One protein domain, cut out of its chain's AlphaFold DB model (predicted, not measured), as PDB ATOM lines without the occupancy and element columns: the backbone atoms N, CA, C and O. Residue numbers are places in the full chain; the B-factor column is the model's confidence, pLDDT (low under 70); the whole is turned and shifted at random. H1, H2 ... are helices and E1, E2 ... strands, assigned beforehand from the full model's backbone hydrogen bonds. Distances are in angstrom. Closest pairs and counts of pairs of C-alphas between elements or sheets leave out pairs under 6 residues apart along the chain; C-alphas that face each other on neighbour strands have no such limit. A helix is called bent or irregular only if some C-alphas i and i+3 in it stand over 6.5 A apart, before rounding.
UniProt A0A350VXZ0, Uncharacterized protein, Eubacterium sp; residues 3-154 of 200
ATOM      1  N   SER A   3      50.761 -23.778  39.626       91.25
ATOM      2  CA  SER A   3      49.881 -23.447  38.508       91.25
ATOM      3  C   SER A   3      48.454 -23.894  38.785       91.25
ATOM      4  O   SER A   3      48.233 -24.876  39.494       91.25
ATOM      5  N   ILE A   4      47.482 -23.183  38.220       92.81
ATOM      6  CA  ILE A   4      46.079 -23.590  38.235       92.81
ATOM      7  C   ILE A   4      45.466 -23.494  36.841       92.81
ATOM      8  O   ILE A   4      45.661 -22.499  36.153       92.81
ATOM      9  N   ILE A   5      44.716 -24.521  36.447       92.81
ATOM     10  CA  ILE A   5      43.868 -24.526  35.256       92.81
ATOM     11  C   ILE A   5      42.416 -24.399  35.712       92.81
ATOM     12  O   ILE A   5      41.938 -25.234  36.478       92.81
ATOM     13  N   LEU A   6      41.724 -23.371  35.235       93.94
ATOM     14  CA  LEU A   6      40.283 -23.189  35.347       93.94
ATOM     15  C   LEU A   6      39.653 -23.694  34.048       93.94
ATOM     16  O   LEU A   6      39.963 -23.169  32.981       93.94
ATOM     17  N   CYS A   7      38.808 -24.715  34.139       91.06
ATOM     18  CA  CYS A   7      38.087 -25.283  33.001       91.06
ATOM     19  C   CYS A   7      36.581 -25.281  33.262       91.06
ATOM     20  O   CYS A   7      36.137 -25.325  34.416       91.06
ATOM     21  N   GLU A   8      35.793 -25.210  32.195       86.50
ATOM     22  CA  GLU A   8      34.341 -25.107  32.255       86.50
ATOM     23  C   GLU A   8      33.701 -26.344  32.899       86.50
ATOM     24  O   GLU A   8      32.997 -26.239  33.917       86.50
ATOM     25  N   GLY A   9      33.944 -27.513  32.307       81.50
ATOM     26  CA  GLY A   9      33.107 -28.690  32.474       81.50
ATOM     27  C   GLY A   9      33.738 -29.844  33.243       81.50
ATOM     28  O   GLY A   9      34.926 -29.890  33.575       81.50
ATOM     29  N   SER A  10      32.905 -30.847  33.536       83.81
ATOM     30  CA  SER A  10      33.377 -32.108  34.112       83.81
ATOM     31  C   SER A  10      34.238 -32.910  33.144       83.81
ATOM     32  O   SER A  10      35.133 -33.620  33.598       83.81
ATOM     33  N   SER A  11      33.953 -32.821  31.846       82.75
ATOM     34  CA  SER A  11      34.673 -33.552  30.812       82.75
ATOM     35  C   SER A  11      36.095 -33.034  30.670       82.75
ATOM     36  O   SER A  11      37.025 -33.824  30.812       82.75
ATOM     37  N   ASP A  12      36.273 -31.716  30.535       83.00
ATOM     38  CA  ASP A  12      37.584 -31.055  30.484       83.00
ATOM     39  C   ASP A  12      38.415 -31.432  31.702       83.00
ATOM     40  O   ASP A  12      39.559 -31.867  31.593       83.00
ATOM     41  N   PHE A  13      37.798 -31.343  32.882       88.44
ATOM     42  CA  PHE A  13      38.428 -31.702  34.140       88.44
ATOM     43  C   PHE A  13      38.940 -33.149  34.137       88.44
ATOM     44  O   PHE A  13      40.058 -33.407  34.589       88.44
ATOM     45  N   ILE A  14      38.138 -34.109  33.661       86.69
ATOM     46  CA  ILE A  14      38.522 -35.528  33.598       86.69
ATOM     47  C   ILE A  14      39.611 -35.746  32.544       86.69
ATOM     48  O   ILE A  14      40.599 -36.422  32.833       86.69
ATOM     49  N   LEU A  15      39.455 -35.159  31.358       82.62
ATOM     50  CA  LEU A  15      40.388 -35.292  30.245       82.62
ATOM     51  C   LEU A  15      41.769 -34.742  30.610       82.62
ATOM     52  O   LEU A  15      42.769 -35.446  30.468       82.62
ATOM     53  N   LEU A  16      41.823 -33.519  31.144       83.62
ATOM     54  CA  LEU A  16      43.062 -32.879  31.578       83.62
ATOM     55  C   LEU A  16      43.748 -33.714  32.660       83.62
ATOM     56  O   LEU A  16      44.936 -34.001  32.552       83.62
ATOM     57  N   GLN A  17      43.015 -34.181  33.675       87.00
ATOM     58  CA  GLN A  17      43.596 -35.056  34.699       87.00
ATOM     59  C   GLN A  17      44.138 -36.363  34.127       87.00
ATOM     60  O   GLN A  17      45.228 -36.789  34.511       87.00
ATOM     61  N   TYR A  18      43.372 -37.022  33.255       84.56
ATOM     62  CA  TYR A  18      43.782 -38.275  32.635       84.56
ATOM     63  C   TYR A  18      45.072 -38.072  31.845       84.56
ATOM     64  O   TYR A  18      46.044 -38.795  32.064       84.56
ATOM     65  N   TYR A  19      45.114 -37.048  30.998       77.56
ATOM     66  CA  TYR A  19      46.264 -36.739  30.161       77.56
ATOM     67  C   TYR A  19      47.510 -36.406  30.994       77.56
ATOM     68  O   TYR A  19      48.572 -36.999  30.805       77.56
ATOM     69  N   MET A  20      47.370 -35.529  31.993       80.88
ATOM     70  CA  MET A  20      48.474 -35.119  32.871       80.88
ATOM     71  C   MET A  20      49.108 -36.302  33.598       80.88
ATOM     72  O   MET A  20      50.331 -36.387  33.714       80.88
ATOM     73  N   ARG A  21      48.274 -37.231  34.072       84.00
ATOM     74  CA  ARG A  21      48.726 -38.399  34.828       84.00
ATOM     75  C   ARG A  21      49.309 -39.488  33.934       84.00
ATOM     76  O   ARG A  21      50.310 -40.091  34.300       84.00
ATOM     77  N   THR A  22      48.698 -39.750  32.781       77.25
ATOM     78  CA  THR A  22      49.078 -40.882  31.918       77.25
ATOM     79  C   THR A  22      50.171 -40.541  30.917       77.25
ATOM     80  O   THR A  22      51.084 -41.337  30.725       77.25
ATOM     81  N   VAL A  23      50.117 -39.360  30.300       74.56
ATOM     82  CA  VAL A  23      51.072 -38.942  29.267       74.56
ATOM     83  C   VAL A  23      52.226 -38.172  29.897       74.56
ATOM     84  O   VAL A  23      53.390 -38.479  29.650       74.56
ATOM     85  N   ASN A  24      51.919 -37.218  30.780       70.56
ATOM     86  CA  ASN A  24      52.928 -36.319  31.346       70.56
ATOM     87  C   ASN A  24      53.497 -36.790  32.692       70.56
ATOM     88  O   ASN A  24      54.383 -36.115  33.228       70.56
ATOM     89  N   GLN A  25      53.043 -37.941  33.202       83.81
ATOM     90  CA  GLN A  25      53.541 -38.582  34.425       83.81
ATOM     91  C   GLN A  25      53.445 -37.684  35.669       83.81
ATOM     92  O   GLN A  25      54.332 -37.683  36.519       83.81
ATOM     93  N   TRP A  26      52.393 -36.868  35.762       87.19
ATOM     94  CA  TRP A  26      52.077 -36.153  36.995       87.19
ATOM     95  C   TRP A  26      51.412 -37.087  38.008       87.19
ATOM     96  O   TRP A  26      50.553 -37.902  37.663       87.19
ATOM     97  N   GLU A  27      51.758 -36.929  39.279       93.12
ATOM     98  CA  GLU A  27      51.221 -37.748  40.360       93.12
ATOM     99  C   GLU A  27      50.083 -37.026  41.077       93.12
ATOM    100  O   GLU A  27      50.125 -35.816  41.270       93.12
ATOM    101  N   HIS A  28      49.042 -37.759  41.471       92.19
ATOM    102  CA  HIS A  28      47.924 -37.177  42.211       92.19
ATOM    103  C   HIS A  28      48.276 -37.029  43.695       92.19
ATOM    104  O   HIS A  28      48.472 -38.034  44.388       92.19
ATOM    105  N   ASP A  29      48.276 -35.793  44.191       90.31
ATOM    106  CA  ASP A  29      48.485 -35.490  45.603       90.31
ATOM    107  C   ASP A  29      47.179 -35.668  46.390       90.31
ATOM    108  O   ASP A  29      46.385 -34.745  46.586       90.31
ATOM    109  N   LYS A  30      46.972 -36.892  46.882       80.50
ATOM    110  CA  LYS A  30      45.799 -37.271  47.688       80.50
ATOM    111  C   LYS A  30      45.723 -36.559  49.043       80.50
ATOM    112  O   LYS A  30      44.678 -36.612  49.686       80.50
ATOM    113  N   ASN A  31      46.816 -35.946  49.497       77.12
ATOM    114  CA  ASN A  31      46.901 -35.294  50.802       77.12
ATOM    115  C   ASN A  31      46.712 -33.776  50.707       77.12
ATOM    116  O   ASN A  31      46.751 -33.090  51.736       77.12
ATOM    117  N   ASN A  32      46.508 -33.242  49.499       71.12
ATOM    118  CA  ASN A  32      46.418 -31.812  49.304       71.12
ATOM    119  C   ASN A  32      45.177 -31.213  49.980       71.12
ATOM    120  O   ASN A  32      44.071 -31.747  49.908       71.12
ATOM    121  N   LYS A  33      45.368 -30.070  50.644       70.75
ATOM    122  CA  LYS A  33      44.332 -29.366  51.412       70.75
ATOM    123  C   LYS A  33      43.862 -28.074  50.750       70.75
ATOM    124  O   LYS A  33      43.144 -27.317  51.403       70.75
ATOM    125  N   ILE A  34      44.256 -27.786  49.506       78.31
ATOM    126  CA  ILE A  34      43.757 -26.603  48.797       78.31
ATOM    127  C   ILE A  34      42.237 -26.726  48.668       78.31
ATOM    128  O   ILE A  34      41.702 -27.604  47.992       78.31
ATOM    129  N   ARG A  35      41.535 -25.831  49.362       72.94
ATOM    130  CA  ARG A  35      40.087 -25.683  49.277       72.94
ATOM    131  C   ARG A  35      39.789 -24.365  48.598       72.94
ATOM    132  O   ARG A  35      40.326 -23.330  48.985       72.94
ATOM    133  N   PHE A  36      38.926 -24.430  47.599       79.62
ATOM    134  CA  PHE A  36      38.389 -23.253  46.940       79.62
ATOM    135  C   PHE A  36      37.011 -22.928  47.504       79.62
ATOM    136  O   PHE A  36      36.357 -23.774  48.118       79.62
ATOM    137  N   THR A  37      36.585 -21.686  47.307       70.19
ATOM    138  CA  THR A  37      35.227 -21.245  47.626       70.19
ATOM    139  C   THR A  37      34.227 -21.797  46.601       70.19
ATOM    140  O   THR A  37      34.594 -22.494  45.654       70.19
ATOM    141  N   ASN A  38      32.945 -21.462  46.767       73.75
ATOM    142  CA  ASN A  38      31.821 -22.006  45.993       73.75
ATOM    143  C   ASN A  38      31.946 -21.866  44.460       73.75
ATOM    144  O   ASN A  38      31.170 -22.488  43.738       73.75
ATOM    145  N   ALA A  39      32.860 -21.040  43.943       80.19
ATOM    146  CA  ALA A  39      33.059 -20.826  42.510       80.19
ATOM    147  C   ALA A  39      33.691 -22.023  41.771       80.19
ATOM    148  O   ALA A  39      33.541 -22.116  40.558       80.19
ATOM    149  N   ILE A  40      34.347 -22.944  42.486       88.31
ATOM    150  CA  ILE A  40      34.976 -24.139  41.909       88.31
ATOM    151  C   ILE A  40      34.211 -25.378  42.376       88.31
ATOM    152  O   ILE A  40      34.155 -25.674  43.568       88.31
ATOM    153  N   ALA A  41      33.624 -26.112  41.430       88.88
ATOM    154  CA  ALA A  41      32.798 -27.282  41.718       88.88
ATOM    155  C   ALA A  41      33.633 -28.508  42.113       88.88
ATOM    156  O   ALA A  41      33.198 -29.340  42.910       88.88
ATOM    157  N   ARG A  42      34.829 -28.644  41.534       90.19
ATOM    158  CA  ARG A  42      35.761 -29.743  41.808       90.19
ATOM    159  C   ARG A  42      37.189 -29.314  41.523       90.19
ATOM    160  O   ARG A  42      37.419 -28.480  40.653       90.19
ATOM    161  N   ASN A  43      38.142 -29.912  42.222       92.31
ATOM    162  CA  ASN A  43      39.552 -29.727  41.924       92.31
ATOM    163  C   ASN A  43      40.331 -31.036  42.072       92.31
ATOM    164  O   ASN A  43      39.861 -31.982  42.702       92.31
ATOM    165  N   CYS A  44      41.509 -31.069  41.463       91.94
ATOM    166  CA  CYS A  44      42.495 -32.128  41.595       91.94
ATOM    167  C   CYS A  44      43.876 -31.484  41.624       91.94
ATOM    168  O   CYS A  44      44.185 -30.662  40.758       91.94
ATOM    169  N   VAL A  45      44.694 -31.847  42.610       93.44
ATOM    170  CA  VAL A  45      46.062 -31.343  42.715       93.44
ATOM    171  C   VAL A  45      47.039 -32.424  42.298       93.44
ATOM    172  O   VAL A  45      47.028 -33.541  42.813       93.44
ATOM    173  N   LEU A  46      47.886 -32.069  41.347       90.44
ATOM    174  CA  LEU A  46      48.917 -32.912  40.789       90.44
ATOM    175  C   LEU A  46      50.297 -32.349  41.137       90.44
ATOM    176  O   LEU A  46      50.487 -31.130  41.173       90.44
ATOM    177  N   THR A  47      51.270 -33.228  41.351       91.56
ATOM    178  CA  THR A  47      52.666 -32.864  41.615       91.56
ATOM    179  C   THR A  47      53.612 -33.559  40.647       91.56
ATOM    180  O   THR A  47      53.385 -34.699  40.238       91.56
ATOM    181  N   LYS A  48      54.686 -32.863  40.275       85.81
ATOM    182  CA  LYS A  48      55.789 -33.417  39.484       85.81
ATOM    183  C   LYS A  48      57.068 -32.661  39.825       85.81
ATOM    184  O   LYS A  48      57.144 -31.455  39.586       85.81
ATOM    185  N   ALA A  49      58.057 -33.364  40.380       87.56
ATOM    186  CA  ALA A  49      59.238 -32.742  40.989       87.56
ATOM    187  C   ALA A  49      58.822 -31.609  41.960       87.56
ATOM    188  O   ALA A  49      57.955 -31.828  42.803       87.56
ATOM    189  N   ASP A  50      59.369 -30.400  41.802       85.56
ATOM    190  CA  ASP A  50      59.062 -29.226  42.639       85.56
ATOM    191  C   ASP A  50      57.861 -28.395  42.132       85.56
ATOM    192  O   ASP A  50      57.643 -27.245  42.543       85.56
ATOM    193  N   ASN A  51      57.082 -28.940  41.192       86.50
ATOM    194  CA  ASN A  51      55.932 -28.266  40.601       86.50
ATOM    195  C   ASN A  51      54.608 -28.823  41.120       86.50
ATOM    196  O   ASN A  51      54.450 -30.022  41.347       86.50
ATOM    197  N   MET A  52      53.638 -27.919  41.257       90.19
ATOM    198  CA  MET A  52      52.263 -28.222  41.628       90.19
ATOM    199  C   MET A  52      51.318 -27.651  40.578       90.19
ATOM    200  O   MET A  52      51.426 -26.483  40.206       90.19
ATOM    201  N   LEU A  53      50.380 -28.478  40.134       90.69
ATOM    202  CA  LEU A  53      49.326 -28.113  39.210       90.69
ATOM    203  C   LEU A  53      47.975 -28.433  39.839       90.69
ATOM    204  O   LEU A  53      47.679 -29.585  40.142       90.69
ATOM    205  N   CYS A  54      47.129 -27.426  39.991       92.31
ATOM    206  CA  CYS A  54      45.734 -27.610  40.345       92.31
ATOM    207  C   CYS A  54      44.874 -27.558  39.080       92.31
ATOM    208  O   CYS A  54      44.890 -26.569  38.361       92.31
ATOM    209  N   ILE A  55      44.075 -28.584  38.821       92.00
ATOM    210  CA  ILE A  55      43.032 -28.544  37.792       92.00
ATOM    211  C   ILE A  55      41.720 -28.282  38.523       92.00
ATOM    212  O   ILE A  55      41.394 -29.004  39.462       92.00
ATOM    213  N   ALA A  56      40.987 -27.246  38.135       92.94
ATOM    214  CA  ALA A  56      39.740 -26.829  38.757       92.94
ATOM    215  C   ALA A  56      38.622 -26.793  37.710       92.94
ATOM    216  O   ALA A  56      38.687 -26.037  36.745       92.94
ATOM    217  N   GLY A  57      37.596 -27.619  37.916       92.69
ATOM    218  CA  GLY A  57      36.365 -27.586  37.130       92.69
ATOM    219  C   GLY A  57      35.373 -26.607  37.753       92.69
ATOM    220  O   GLY A  57      34.960 -26.794  38.904       92.69
ATOM    221  N   CYS A  58      34.996 -25.572  37.007       92.25
ATOM    222  CA  CYS A  58      34.153 -24.471  37.472       92.25
ATOM    223  C   CYS A  58      32.657 -24.832  37.514       92.25
ATOM    224  O   CYS A  58      31.926 -24.291  38.344       92.25
ATOM    225  N   GLY A  59      32.211 -25.792  36.697       86.06
ATOM    226  CA  GLY A  59      30.810 -26.220  36.635       86.06
ATOM    227  C   GLY A  59      29.953 -25.347  35.714       86.06
ATOM    228  O   GLY A  59      28.809 -25.052  36.058       86.06
ATOM    229  N   GLY A  60      30.523 -24.924  34.584       85.81
ATOM    230  CA  GLY A  60      29.895 -24.096  33.547       85.81
ATOM    231  C   GLY A  60      30.686 -22.818  33.238       85.81
ATOM    232  O   GLY A  60      31.301 -22.237  34.137       85.81
ATOM    233  N   CYS A  61      30.615 -22.344  31.990       86.56
ATOM    234  CA  CYS A  61      31.299 -21.150  31.477       86.56
ATOM    235  C   CYS A  61      31.084 -19.915  32.373       86.56
ATOM    236  O   CYS A  61      32.034 -19.258  32.809       86.56
ATOM    237  N   SER A  62      29.838 -19.680  32.803       88.94
ATOM    238  CA  SER A  62      29.470 -18.568  33.704       88.94
ATOM    239  C   SER A  62      30.180 -18.574  35.071       88.94
ATOM    240  O   SER A  62      30.153 -17.572  35.791       88.94
ATOM    241  N   ARG A  63      30.811 -19.689  35.461       92.31
ATOM    242  CA  ARG A  63      31.528 -19.853  36.734       92.31
ATOM    243  C   ARG A  63      33.029 -19.595  36.622       92.31
ATOM    244  O   ARG A  63      33.666 -19.427  37.661       92.31
ATOM    245  N   ILE A  64      33.585 -19.497  35.412       93.56
ATOM    246  CA  ILE A  64      35.022 -19.274  35.189       93.56
ATOM    247  C   ILE A  64      35.466 -17.924  35.758       93.56
ATOM    248  O   ILE A  64      36.415 -17.863  36.537       93.56
ATOM    249  N   ILE A  65      34.759 -16.841  35.431       95.00
ATOM    250  CA  ILE A  65      35.113 -15.489  35.891       95.00
ATOM    251  C   ILE A  65      34.994 -15.350  37.425       95.00
ATOM    252  O   ILE A  65      35.944 -14.874  38.056       95.00
ATOM    253  N   PRO A  66      33.918 -15.835  38.083       94.69
ATOM    254  CA  PRO A  66      33.881 -15.951  39.543       94.69
ATOM    255  C   PRO A  66      35.023 -16.792  40.133       94.69
ATOM    256  O   PRO A  66      35.569 -16.436  41.179       94.69
ATOM    257  N   ALA A  67      35.402 -17.897  39.481       94.94
ATOM    258  CA  ALA A  67      36.514 -18.729  39.928       94.94
ATOM    259  C   ALA A  67      37.837 -17.960  39.844       94.94
ATOM    260  O   ALA A  67      38.547 -17.903  40.846       94.94
ATOM    261  N   LEU A  68      38.115 -17.280  38.728       96.38
ATOM    262  CA  LEU A  68      39.283 -16.411  38.574       96.38
ATOM    263  C   LEU A  68      39.342 -15.356  39.681       96.38
ATOM    264  O   LEU A  68      40.381 -15.207  40.323       96.38
ATOM    265  N   SER A  69      38.224 -14.677  39.954       95.44
ATOM    266  CA  SER A  69      38.130 -13.702  41.046       95.44
ATOM    267  C   SER A  69      38.557 -14.313  42.383       95.44
ATOM    268  O   SER A  69      39.351 -13.716  43.102       95.44
ATOM    269  N   SER A  70      38.104 -15.534  42.699       93.88
ATOM    270  CA  SER A  70      38.504 -16.226  43.934       93.88
ATOM    271  C   SER A  70      39.995 -16.590  43.983       93.88
ATOM    272  O   SER A  70      40.589 -16.610  45.061       93.88
ATOM    273  N   ILE A  71      40.620 -16.855  42.829       94.56
ATOM    274  CA  ILE A  71      42.057 -17.139  42.740       94.56
ATOM    275  C   ILE A  71      42.883 -15.870  42.931       94.56
ATOM    276  O   ILE A  71      43.866 -15.899  43.670       94.56
ATOM    277  N   LEU A  72      42.487 -14.759  42.308       94.50
ATOM    278  CA  LEU A  72      43.169 -13.475  42.474       94.50
ATOM    279  C   LEU A  72      43.033 -12.947  43.906       94.50
ATOM    280  O   LEU A  72      44.027 -12.505  44.479       94.50
ATOM    281  N   ASP A  73      41.855 -13.092  44.519       92.75
ATOM    282  CA  ASP A  73      41.640 -12.794  45.939       92.75
ATOM    283  C   ASP A  73      42.602 -13.592  46.821       92.75
ATOM    284  O   ASP A  73      43.374 -13.020  47.593       92.75
ATOM    285  N   ARG A  74      42.660 -14.914  46.613       91.50
ATOM    286  CA  ARG A  74      43.609 -15.789  47.304       91.50
ATOM    287  C   ARG A  74      45.053 -15.333  47.099       91.50
ATOM    288  O   ARG A  74      45.784 -15.221  48.080       91.50
ATOM    289  N   ASN A  75      45.478 -15.063  45.866       92.81
ATOM    290  CA  ASN A  75      46.833 -14.591  45.561       92.81
ATOM    291  C   ASN A  75      47.153 -13.245  46.232       92.81
ATOM    292  O   ASN A  75      48.308 -13.008  46.593       92.81
ATOM    293  N   SER A  76      46.152 -12.382  46.422       90.50
ATOM    294  CA  SER A  76      46.318 -11.085  47.082       90.50
ATOM    295  C   SER A  76      46.619 -11.219  48.578       90.50
ATOM    296  O   SER A  76      47.406 -10.435  49.105       90.50
ATOM    297  N   ILE A  77      46.083 -12.241  49.252       89.25
ATOM    298  CA  ILE A  77      46.268 -12.465  50.699       89.25
ATOM    299  C   ILE A  77      47.284 -13.564  51.043       89.25
ATOM    300  O   ILE A  77      47.651 -13.720  52.207       89.25
ATOM    301  N   SER A  78      47.738 -14.335  50.052       84.69
ATOM    302  CA  SER A  78      48.647 -15.470  50.250       84.69
ATOM    303  C   SER A  78      50.061 -15.042  50.650       84.69
ATOM    304  O   SER A  78      50.575 -14.006  50.211       84.69
ATOM    305  N   ALA A  79      50.734 -15.893  51.431       78.88
ATOM    306  CA  ALA A  79      52.179 -15.796  51.621       78.88
ATOM    307  C   ALA A  79      52.932 -16.063  50.300       78.88
ATOM    308  O   ALA A  79      52.384 -16.640  49.359       78.88
ATOM    309  N   GLU A  80      54.207 -15.658  50.219       71.25
ATOM    310  CA  GLU A  80      54.980 -15.685  48.961       71.25
ATOM    311  C   GLU A  80      55.044 -17.063  48.300       71.25
ATOM    312  O   GLU A  80      55.049 -17.156  47.081       71.25
ATOM    313  N   ASN A  81      55.071 -18.128  49.096       79.00
ATOM    314  CA  ASN A  81      55.151 -19.498  48.616       79.00
ATOM    315  C   ASN A  81      53.779 -20.158  48.437       79.00
ATOM    316  O   ASN A  81      53.742 -21.332  48.092       79.00
ATOM    317  N   GLU A  82      52.661 -19.478  48.697       85.25
ATOM    318  CA  GLU A  82      51.305 -20.048  48.650       85.25
ATOM    319  C   GLU A  82      50.495 -19.632  47.420       85.25
ATOM    320  O   GLU A  82      49.619 -20.399  46.998       85.25
ATOM    321  N   ALA A  83      50.812 -18.466  46.854       91.00
ATOM    322  CA  ALA A  83      50.185 -17.930  45.654       91.00
ATOM    323  C   ALA A  83      50.444 -18.819  44.425       91.00
ATOM    324  O   ALA A  83      51.425 -19.562  44.359       91.00
ATOM    325  N   PHE A  84      49.539 -18.750  43.451       92.50
ATOM    326  CA  PHE A  84      49.764 -19.331  42.132       92.50
ATOM    327  C   PHE A  84      50.629 -18.402  41.285       92.50
ATOM    328  O   PHE A  84      50.314 -17.218  41.163       92.50
ATOM    329  N   ASP A  85      51.660 -18.972  40.666       90.94
ATOM    330  CA  ASP A  85      52.544 -18.299  39.713       90.94
ATOM    331  C   ASP A  85      51.873 -18.185  38.336       90.94
ATOM    332  O   ASP A  85      51.985 -17.160  37.667       90.94
ATOM    333  N   ASN A  86      51.136 -19.231  37.934       92.56
ATOM    334  CA  ASN A  86      50.451 -19.296  36.643       92.56
ATOM    335  C   ASN A  86      48.962 -19.603  36.821       92.56
ATOM    336  O   ASN A  86      48.596 -20.555  37.517       92.56
ATOM    337  N   ILE A  87      48.116 -18.853  36.125       93.88
ATOM    338  CA  ILE A  87      46.672 -19.065  36.048       93.88
ATOM    339  C   ILE A  87      46.313 -19.277  34.580       93.88
ATOM    340  O   ILE A  87      46.573 -18.425  33.736       93.88
ATOM    341  N   ILE A  88      45.715 -20.419  34.276       92.38
ATOM    342  CA  ILE A  88      45.314 -20.796  32.926       92.38
ATOM    343  C   ILE A  88      43.801 -20.933  32.897       92.38
ATOM    344  O   ILE A  88      43.224 -21.563  33.779       92.38
ATOM    345  N   ILE A  89      43.167 -20.341  31.896       92.25
ATOM    346  CA  ILE A  89      41.726 -20.398  31.672       92.25
ATOM    347  C   ILE A  89      41.499 -21.126  30.357       92.25
ATOM    348  O   ILE A  89      42.015 -20.700  29.328       92.25
ATOM    349  N   ILE A  90      40.739 -22.214  30.407       88.25
ATOM    350  CA  ILE A  90      40.328 -22.993  29.242       88.25
ATOM    351  C   ILE A  90      38.806 -22.932  29.162       88.25
ATOM    352  O   ILE A  90      38.123 -23.229  30.144       88.25
ATOM    353  N   THR A  91      38.292 -22.533  28.005       87.88
ATOM    354  CA  THR A  91      36.854 -22.414  27.742       87.88
ATOM    355  C   THR A  91      36.551 -22.790  26.300       87.88
ATOM    356  O   THR A  91      37.413 -22.641  25.428       87.88
ATOM    357  N   ASP A  92      35.326 -23.245  26.057       84.75
ATOM    358  CA  ASP A  92      34.869 -23.556  24.710       84.75
ATOM    359  C   ASP A  92      34.635 -22.283  23.877       84.75
ATOM    360  O   ASP A  92      34.382 -21.196  24.410       84.75
ATOM    361  N   ARG A  93      34.726 -22.411  22.549       82.75
ATOM    362  CA  ARG A  93      34.349 -21.368  21.591       82.75
ATOM    363  C   ARG A  93      32.871 -21.506  21.260       82.75
ATOM    364  O   ARG A  93      32.514 -22.134  20.265       82.75
ATOM    365  N   ASP A  94      32.027 -20.891  22.076       80.19
ATOM    366  CA  ASP A  94      30.578 -20.870  21.848       80.19
ATOM    367  C   ASP A  94      30.173 -19.941  20.691       80.19
ATOM    368  O   ASP A  94      29.264 -20.246  19.921       80.19
ATOM    369  N   GLU A  95      30.856 -18.804  20.545       80.19
ATOM    370  CA  GLU A  95      30.535 -17.741  19.590       80.19
ATOM    371  C   GLU A  95      31.822 -17.148  18.985       80.19
ATOM    372  O   GLU A  95      32.931 -17.392  19.463       80.19
ATOM    373  N   LEU A  96      31.692 -16.353  17.917       74.25
ATOM    374  CA  LEU A  96      32.846 -15.696  17.280       74.25
ATOM    375  C   LEU A  96      33.547 -14.713  18.231       74.25
ATOM    376  O   LEU A  96      34.774 -14.657  18.258       74.25
ATOM    377  N   ASP A  97      32.775 -14.013  19.064       83.75
ATOM    378  CA  ASP A  97      33.275 -12.964  19.961       83.75
ATOM    379  C   ASP A  97      33.639 -13.496  21.362       83.75
ATOM    380  O   ASP A  97      33.850 -12.712  22.296       83.75
ATOM    381  N   THR A  98      33.696 -14.824  21.548       83.75
ATOM    382  CA  THR A  98      33.993 -15.445  22.850       83.75
ATOM    383  C   THR A  98      35.323 -14.948  23.421       83.75
ATOM    384  O   THR A  98      35.379 -14.606  24.603       83.75
ATOM    385  N   GLU A  99      36.368 -14.842  22.595       89.00
ATOM    386  CA  GLU A  99      37.691 -14.357  23.016       89.00
ATOM    387  C   GLU A  99      37.627 -12.950  23.607       89.00
ATOM    388  O   GLU A  99      37.958 -12.741  24.776       89.00
ATOM    389  N   ASP A 100      37.126 -11.999  22.822       90.62
ATOM    390  CA  ASP A 100      37.002 -10.597  23.203       90.62
ATOM    391  C   ASP A 100      36.132 -10.415  24.451       90.62
ATOM    392  O   ASP A 100      36.406  -9.572  25.313       90.62
ATOM    393  N   ASN A 101      35.061 -11.204  24.570       92.31
ATOM    394  CA  ASN A 101      34.187 -11.167  25.732       92.31
ATOM    395  C   ASN A 101      34.921 -11.645  26.996       92.31
ATOM    396  O   ASN A 101      34.891 -10.960  28.023       92.31
ATOM    397  N   PHE A 102      35.630 -12.774  26.916       93.19
ATOM    398  CA  PHE A 102      36.417 -13.282  28.033       93.19
ATOM    399  C   PHE A 102      37.552 -12.339  28.421       93.19
ATOM    400  O   PHE A 102      37.707 -12.066  29.610       93.19
ATOM    401  N   ILE A 103      38.294 -11.789  27.456       95.12
ATOM    402  CA  ILE A 103      39.378 -10.830  27.718       95.12
ATOM    403  C   ILE A 103      38.844  -9.631  28.506       95.12
ATOM    404  O   ILE A 103      39.342  -9.349  29.597       95.12
ATOM    405  N   ARG A 104      37.756  -8.998  28.044       95.44
ATOM    406  CA  ARG A 104      37.137  -7.864  28.755       95.44
ATOM    407  C   ARG A 104      36.698  -8.226  30.174       95.44
ATOM    408  O   ARG A 104      36.848  -7.422  31.097       95.44
ATOM    409  N   GLN A 105      36.127  -9.414  30.368       95.56
ATOM    410  CA  GLN A 105      35.707  -9.871  31.694       95.56
ATOM    411  C   GLN A 105      36.903 -10.151  32.615       95.56
ATOM    412  O   GLN A 105      36.863  -9.776  33.789       95.56
ATOM    413  N   ILE A 106      37.971 -10.759  32.093       96.00
ATOM    414  CA  ILE A 106      39.215 -11.037  32.823       96.00
ATOM    415  C   ILE A 106      39.874  -9.729  33.256       96.00
ATOM    416  O   ILE A 106      40.138  -9.554  34.444       96.00
ATOM    417  N   GLU A 107      40.062  -8.779  32.339       95.50
ATOM    418  CA  GLU A 107      40.664  -7.474  32.634       95.50
ATOM    419  C   GLU A 107      39.856  -6.696  33.679       95.50
ATOM    420  O   GLU A 107      40.419  -6.107  34.607       95.50
ATOM    421  N   ARG A 108      38.520  -6.754  33.601       95.69
ATOM    422  CA  ARG A 108      37.645  -6.163  34.619       95.69
ATOM    423  C   ARG A 108      37.871  -6.785  35.997       95.69
ATOM    424  O   ARG A 108      37.928  -6.057  36.987       95.69
ATOM    425  N   VAL A 109      37.974  -8.112  36.086       95.88
ATOM    426  CA  VAL A 109      38.240  -8.793  37.361       95.88
ATOM    427  C   VAL A 109      39.645  -8.474  37.867       95.88
ATOM    428  O   VAL A 109      39.796  -8.182  39.049       95.88
ATOM    429  N   MET A 110      40.654  -8.453  36.996       95.12
ATOM    430  CA  MET A 110      42.023  -8.050  37.336       95.12
ATOM    431  C   MET A 110      42.071  -6.647  37.955       95.12
ATOM    432  O   MET A 110      42.728  -6.453  38.981       95.12
ATOM    433  N   GLY A 111      41.309  -5.700  37.397       93.31
ATOM    434  CA  GLY A 111      41.188  -4.339  37.920       93.31
ATOM    435  C   GLY A 111      40.700  -4.273  39.371       93.31
ATOM    436  O   GLY A 111      41.186  -3.445  40.136       93.31
ATOM    437  N   ASN A 112      39.824  -5.193  39.797       93.62
ATOM    438  CA  ASN A 112      39.341  -5.251  41.186       93.62
ATOM    439  C   ASN A 112      40.439  -5.637  42.194       93.62
ATOM    440  O   ASN A 112      40.305  -5.347  43.381       93.62
ATOM    441  N   TYR A 113      41.514  -6.282  41.733       92.31
ATOM    442  CA  TYR A 113      42.628  -6.757  42.561       92.31
ATOM    443  C   TYR A 113      43.943  -6.014  42.273       92.31
ATOM    444  O   TYR A 113      45.007  -6.465  42.695       92.31
ATOM    445  N   ASN A 114      43.887  -4.877  41.564       90.81
ATOM    446  CA  ASN A 114      45.062  -4.113  41.116       90.81
ATOM    447  C   ASN A 114      46.084  -4.968  40.348       90.81
ATOM    448  O   ASN A 114      47.293  -4.748  40.445       90.81
ATOM    449  N   VAL A 115      45.598  -5.963  39.606       94.56
ATOM    450  CA  VAL A 115      46.418  -6.777  38.711       94.56
ATOM    451  C   VAL A 115      46.456  -6.077  37.355       94.56
ATOM    452  O   VAL A 115      45.415  -5.714  36.813       94.56
ATOM    453  N   GLN A 116      47.650  -5.881  36.802       93.12
ATOM    454  CA  GLN A 116      47.844  -5.209  35.515       93.12
ATOM    455  C   GLN A 116      48.688  -6.075  34.586       93.12
ATOM    456  O   GLN A 116      49.788  -6.477  34.970       93.12
ATOM    457  N   ALA A 117      48.185  -6.331  33.377       92.50
ATOM    458  CA  ALA A 117      48.959  -6.950  32.305       92.50
ATOM    459  C   ALA A 117      49.933  -5.931  31.702       92.50
ATOM    460  O   ALA A 117      49.552  -4.794  31.432       92.50
ATOM    461  N   VAL A 118      51.183  -6.339  31.471       88.88
ATOM    462  CA  VAL A 118      52.226  -5.453  30.923       88.88
ATOM    463  C   VAL A 118      51.929  -5.058  29.471       88.88
ATOM    464  O   VAL A 118      52.114  -3.900  29.113       88.88
ATOM    465  N   ASN A 119      51.435  -6.001  28.661       87.25
ATOM    466  CA  ASN A 119      51.189  -5.819  27.224       87.25
ATOM    467  C   ASN A 119      49.723  -6.077  26.822       87.25
ATOM    468  O   ASN A 119      49.447  -6.278  25.647       87.25
ATOM    469  N   GLY A 120      48.792  -6.095  27.782       89.56
ATOM    470  CA  GLY A 120      47.416  -6.546  27.546       89.56
ATOM    471  C   GLY A 120      47.265  -8.074  27.551       89.56
ATOM    472  O   GLY A 120      48.212  -8.807  27.849       89.56
ATOM    473  N   MET A 121      46.042  -8.530  27.287       91.69
ATOM    474  CA  MET A 121      45.649  -9.940  27.231       91.69
ATOM    475  C   MET A 121      45.244 -10.310  25.801       91.69
ATOM    476  O   MET A 121      44.479  -9.584  25.174       91.69
ATOM    477  N   GLU A 122      45.691 -11.469  25.325       88.56
ATOM    478  CA  GLU A 122      45.289 -12.053  24.039       88.56
ATOM    479  C   GLU A 122      45.070 -13.566  24.213       88.56
ATOM    480  O   GLU A 122      45.642 -14.189  25.116       88.56
ATOM    481  N   ASN A 123      44.235 -14.169  23.365       85.19
ATOM    482  CA  ASN A 123      44.052 -15.621  23.340       85.19
ATOM    483  C   ASN A 123      45.364 -16.321  22.934       85.19
ATOM    484  O   ASN A 123      46.073 -15.858  22.048       85.19
ATOM    485  N   ASP A 124      45.709 -17.427  23.599       81.62
ATOM    486  CA  ASP A 124      46.977 -18.169  23.447       81.62
ATOM    487  C   ASP A 124      48.285 -17.387  23.742       81.62
ATOM    488  O   ASP A 124      49.414 -17.883  23.599       81.62
ATOM    489  N   VAL A 125      48.196 -16.170  24.260       84.56
ATOM    490  CA  VAL A 125      49.391 -15.419  24.648       84.56
ATOM    491  C   VAL A 125      49.481 -15.362  26.162       84.56
ATOM    492  O   VAL A 125      48.522 -15.055  26.866       84.56
ATOM    493  N   TRP A 126      50.668 -15.674  26.684       85.50
ATOM    494  CA  TRP A 126      50.956 -15.461  28.095       85.50
ATOM    495  C   TRP A 126      50.985 -13.965  28.384       85.50
ATOM    496  O   TRP A 126      51.891 -13.260  27.942       85.50
ATOM    497  N   ALA A 127      50.034 -13.505  29.184       91.19
ATOM    498  CA  ALA A 127      50.064 -12.176  29.753       91.19
ATOM    499  C   ALA A 127      50.879 -12.198  31.044       91.19
ATOM    500  O   ALA A 127      50.532 -12.859  32.027       91.19
ATOM    501  N   GLU A 128      51.980 -11.454  31.052       93.69
ATOM    502  CA  GLU A 128      52.730 -11.193  32.273       93.69
ATOM    503  C   GLU A 128      52.017 -10.091  33.047       93.69
ATOM    504  O   GLU A 128      51.794  -8.994  32.527       93.69
ATOM    505  N   CYS A 129      51.610 -10.393  34.278       94.88
ATOM    506  CA  CYS A 129      50.859  -9.472  35.111       94.88
ATOM    507  C   CYS A 129      51.601  -9.166  36.406       94.88
ATOM    508  O   CYS A 129      52.283 -10.017  36.978       94.88
ATOM    509  N   THR A 130      51.419  -7.946  36.902       94.75
ATOM    510  CA  THR A 130      51.957  -7.521  38.196       94.75
ATOM    511  C   THR A 130      50.843  -7.042  39.112       94.75
ATOM    512  O   THR A 130      49.837  -6.517  38.639       94.75
ATOM    513  N   TYR A 131      51.013  -7.240  40.417       93.69
ATOM    514  CA  TYR A 131      50.066  -6.789  41.435       93.69
ATOM    515  C   TYR A 131      50.776  -6.468  42.752       93.69
ATOM    516  O   TYR A 131      51.932  -6.849  42.961       93.69
ATOM    517  N   ILE A 132      50.088  -5.760  43.647       90.81
ATOM    518  CA  ILE A 132      50.539  -5.534  45.025       90.81
ATOM    519  C   ILE A 132      49.716  -6.434  45.945       90.81
ATOM    520  O   ILE A 132      48.490  -6.345  45.961       90.81
ATOM    521  N   ASN A 133      50.372  -7.315  46.702       88.81
ATOM    522  CA  ASN A 133      49.672  -8.172  47.662       88.81
ATOM    523  C   ASN A 133      49.293  -7.399  48.943       88.81
ATOM    524  O   ASN A 133      49.732  -6.271  49.163       88.81
ATOM    525  N   GLY A 134      48.534  -8.025  49.845       84.75
ATOM    526  CA  GLY A 134      48.094  -7.434  51.116       84.75
ATOM    527  C   GLY A 134      49.229  -7.043  52.074       84.75
ATOM    528  O   GLY A 134      48.988  -6.349  53.055       84.75
ATOM    529  N   GLN A 135      50.472  -7.448  51.787       85.94
ATOM    530  CA  GLN A 135      51.677  -7.038  52.519       85.94
ATOM    531  C   GLN A 135      52.391  -5.836  51.871       85.94
ATOM    532  O   GLN A 135      53.489  -5.479  52.291       85.94
ATOM    533  N   GLY A 136      51.821  -5.239  50.819       87.12
ATOM    534  CA  GLY A 136      52.425  -4.122  50.090       87.12
ATOM    535  C   GLY A 136      53.585  -4.521  49.171       87.12
ATOM    536  O   GLY A 136      54.302  -3.650  48.681       87.12
ATOM    537  N   LYS A 137      53.802  -5.819  48.923       89.38
ATOM    538  CA  LYS A 137      54.890  -6.298  48.060       89.38
ATOM    539  C   LYS A 137      54.425  -6.417  46.615       89.38
ATOM    540  O   LYS A 137      53.369  -6.993  46.352       89.38
ATOM    541  N   LYS A 138      55.268  -5.962  45.683       91.75
ATOM    542  CA  LYS A 138      55.090  -6.230  44.253       91.75
ATOM    543  C   LYS A 138      55.289  -7.718  43.971       91.75
ATOM    544  O   LYS A 138      56.268  -8.315  44.425       91.75
ATOM    545  N   LYS A 139      54.341  -8.299  43.247       92.81
ATOM    546  CA  LYS A 139      54.287  -9.704  42.852       92.81
ATOM    547  C   LYS A 139      53.960  -9.825  41.371       92.81
ATOM    548  O   LYS A 139      53.458  -8.881  40.760       92.81
ATOM    549  N   GLU A 140      54.271 -10.992  40.828       93.19
ATOM    550  CA  GLU A 140      54.062 -11.348  39.430       93.19
ATOM    551  C   GLU A 140      53.154 -12.574  39.360       93.19
ATOM    552  O   GLU A 140      53.223 -13.454  40.215       93.19
ATOM    553  N   VAL A 141      52.288 -12.605  38.355       93.50
ATOM    554  CA  VAL A 141      51.458 -13.759  38.010       93.50
ATOM    555  C   VAL A 141      51.315 -13.797  36.496       93.50
ATOM    556  O   VAL A 141      51.173 -12.752  35.862       93.50
ATOM    557  N   LYS A 142      51.378 -14.984  35.900       92.50
ATOM    558  CA  LYS A 142      51.164 -15.161  34.462       92.50
ATOM    559  C   LYS A 142      49.753 -15.668  34.214       92.50
ATOM    560  O   LYS A 142      49.325 -16.620  34.868       92.50
ATOM    561  N   LEU A 143      49.039 -15.038  33.287       93.25
ATOM    562  CA  LEU A 143      47.705 -15.458  32.861       93.25
ATOM    563  C   LEU A 143      47.748 -15.959  31.417       93.25
ATOM    564  O   LEU A 143      48.405 -15.359  30.571       93.25
ATOM    565  N   LEU A 144      47.035 -17.047  31.140       90.00
ATOM    566  CA  LEU A 144      46.842 -17.577  29.792       90.00
ATOM    567  C   LEU A 144      45.356 -17.862  29.575       90.00
ATOM    568  O   LEU A 144      44.773 -18.649  30.320       90.00
ATOM    569  N   LEU A 145      44.763 -17.238  28.558       90.38
ATOM    570  CA  LEU A 145      43.424 -17.564  28.071       90.38
ATOM    571  C   LEU A 145      43.538 -18.497  26.867       90.38
ATOM    572  O   LEU A 145      44.342 -18.253  25.972       90.38
ATOM    573  N   LEU A 146      42.732 -19.553  26.862       86.69
ATOM    574  CA  LEU A 146      42.663 -20.544  25.799       86.69
ATOM    575  C   LEU A 146      41.201 -20.812  25.457       86.69
ATOM    576  O   LEU A 146      40.516 -21.562  26.153       86.69
ATOM    577  N   VAL A 147      40.743 -20.183  24.377       85.19
ATOM    578  CA  VAL A 147      39.423 -20.415  23.784       85.19
ATOM    579  C   VAL A 147      39.551 -21.469  22.689       85.19
ATOM    580  O   VAL A 147      40.181 -21.220  21.655       85.19
ATOM    581  N   ILE A 148      38.973 -22.645  22.925       75.75
ATOM    582  CA  ILE A 148      39.119 -23.829  22.072       75.75
ATOM    583  C   ILE A 148      37.764 -24.326  21.548       75.75
ATOM    584  O   ILE A 148      36.782 -24.232  22.265       75.75
ATOM    585  N   PRO A 149      37.683 -24.907  20.339       70.81
ATOM    586  CA  PRO A 149      38.717 -24.967  19.304       70.81
ATOM    587  C   PRO A 149      39.109 -23.569  18.795       70.81
ATOM    588  O   PRO A 149      38.332 -22.627  18.902       70.81
ATOM    589  N   PHE A 150      40.318 -23.408  18.246       63.09
ATOM    590  CA  PHE A 150      40.815 -22.080  17.837       63.09
ATOM    591  C   PHE A 150      40.105 -21.506  16.610       63.09
ATOM    592  O   PHE A 150      39.838 -20.315  16.557       63.09
ATOM    593  N   GLU A 151      39.767 -22.361  15.647       62.66
ATOM    594  CA  GLU A 151      39.337 -21.927  14.309       62.66
ATOM    595  C   GLU A 151      37.835 -22.122  14.058       62.66
ATOM    596  O   GLU A 151      37.308 -21.698  13.033       62.66
ATOM    597  N   GLN A 152      37.129 -22.799  14.968       64.12
ATOM    598  CA  GLN A 152      35.725 -23.156  14.783       64.12
ATOM    599  C   GLN A 152      34.954 -23.115  16.096       64.12
ATOM    600  O   GLN A 152      35.477 -23.473  17.151       64.12
ATOM    601  N   THR A 153      33.689 -22.717  16.004       74.31
ATOM    602  CA  THR A 153      32.727 -22.827  17.100       74.31
ATOM    603  C   THR A 153      32.462 -24.294  17.431       74.31
ATOM    604  O   THR A 153      32.295 -25.123  16.532       74.31
ATOM    605  N   GLY A 154      32.384 -24.612  18.719       72.38
ATOM    606  CA  GLY A 154      32.006 -25.935  19.201       72.38
ATOM    607  C   GLY A 154      32.693 -26.318  20.505       72.38
ATOM    608  O   GLY A 154      33.630 -25.664  20.946       72.38
TER     609      GLY A 154
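AT A GLANCE: This is residues 3 to 154 of the 200 residues of an uncharacterized protein of Eubacterium sp (UniProt A0A350VXZ0). A twisted sheet of six strands has helices on both faces, making three layers: H2 and H3 side by side over one face, and H1 over the other face, at the end of the sheet where E3 lies. The printed part has 152 residues, with three named helices and six named strands in the order E1 H1 E2 E3 H2 E4 H3 E5 E6. The sheet runs E2 E3 E1 E4 E6 E5 and is mixed; the class is mixed, helices and strands. The whole is compact, with a radius of gyration of the C-alphas of 15.0 A and spans of 41 by 40 by 26 A.

IN THESE COORDINATES: E1, residues 3 to 7, begins at C-alpha 3 (49.881, -23.447, 38.508). H1 is residues 10 to 22, 18.1 A long. E2, residues 42 to 48, is 20.5 A long, and E3 is residues 51 to 57. H2, residues 61 to 77, is 25.9 A long and begins at C-alpha 61 (31.299, -21.150, 31.477); it is irregular, but only just, with C-alphas 62 and 65 6.8 A apart. E4 is residues 86 to 92, H3 is residues 98 to 112, 21.7 A long, and E5 is residues 126 to 132. E6, residues 138 to 148, is 32.5 A long and ends at C-alpha 148 (39.119, -23.829, 22.072).

HOW THE PARTS SIT: E1 is parallel to E3, with N 5 and O 54 2.8 A apart, and to E4, with N 6 and O 88 2.8 A apart. E3 and the edge strand E2 form a hairpin, with N 46 and O 53 2.8 A apart. E4 is parallel to E6, with N 89 and O 144 2.8 A apart. E6 forms a hairpin with the edge strand E5, with N 127 and O 143 2.8 A apart. These pairs are within hydrogen-bond range. E3, H2 and E4 make a split strand-helix-strand unit, two strands running the same way with E1 between them, and its crossover is right-handed. H1 is on the sheet at a height of 8.5 A, over E3 and E1; the closest C-alphas of H1 and E3, Phe 13 and Gly 57, are 5.5 A apart. H2 is on the sheet, and its residues 65 to 72 touch residues 105 to 110 of H3 at a shallow tilt of 29 degrees, the same way; the closest C-alphas, Ser 69 and Val 109, are 6.1 A apart. H3 is on the sheet at a height of 8.5 A, over E6. H1 is apart from H2 and H3. In H1 and H3 every O i to N i+4 pair is within hydrogen-bond range; in H2 11 of 13 are.

THE WHOLE: The C-alphas farthest apart, Gln 135 and Gln 152, are 44.0 A apart. The printed part has no cut. The links H1 to E2, 19 residues, and H3 to E5, 13 residues, are long. The mean pLDDT of the printed part is 87.3; residues 150 to 152 are under 70.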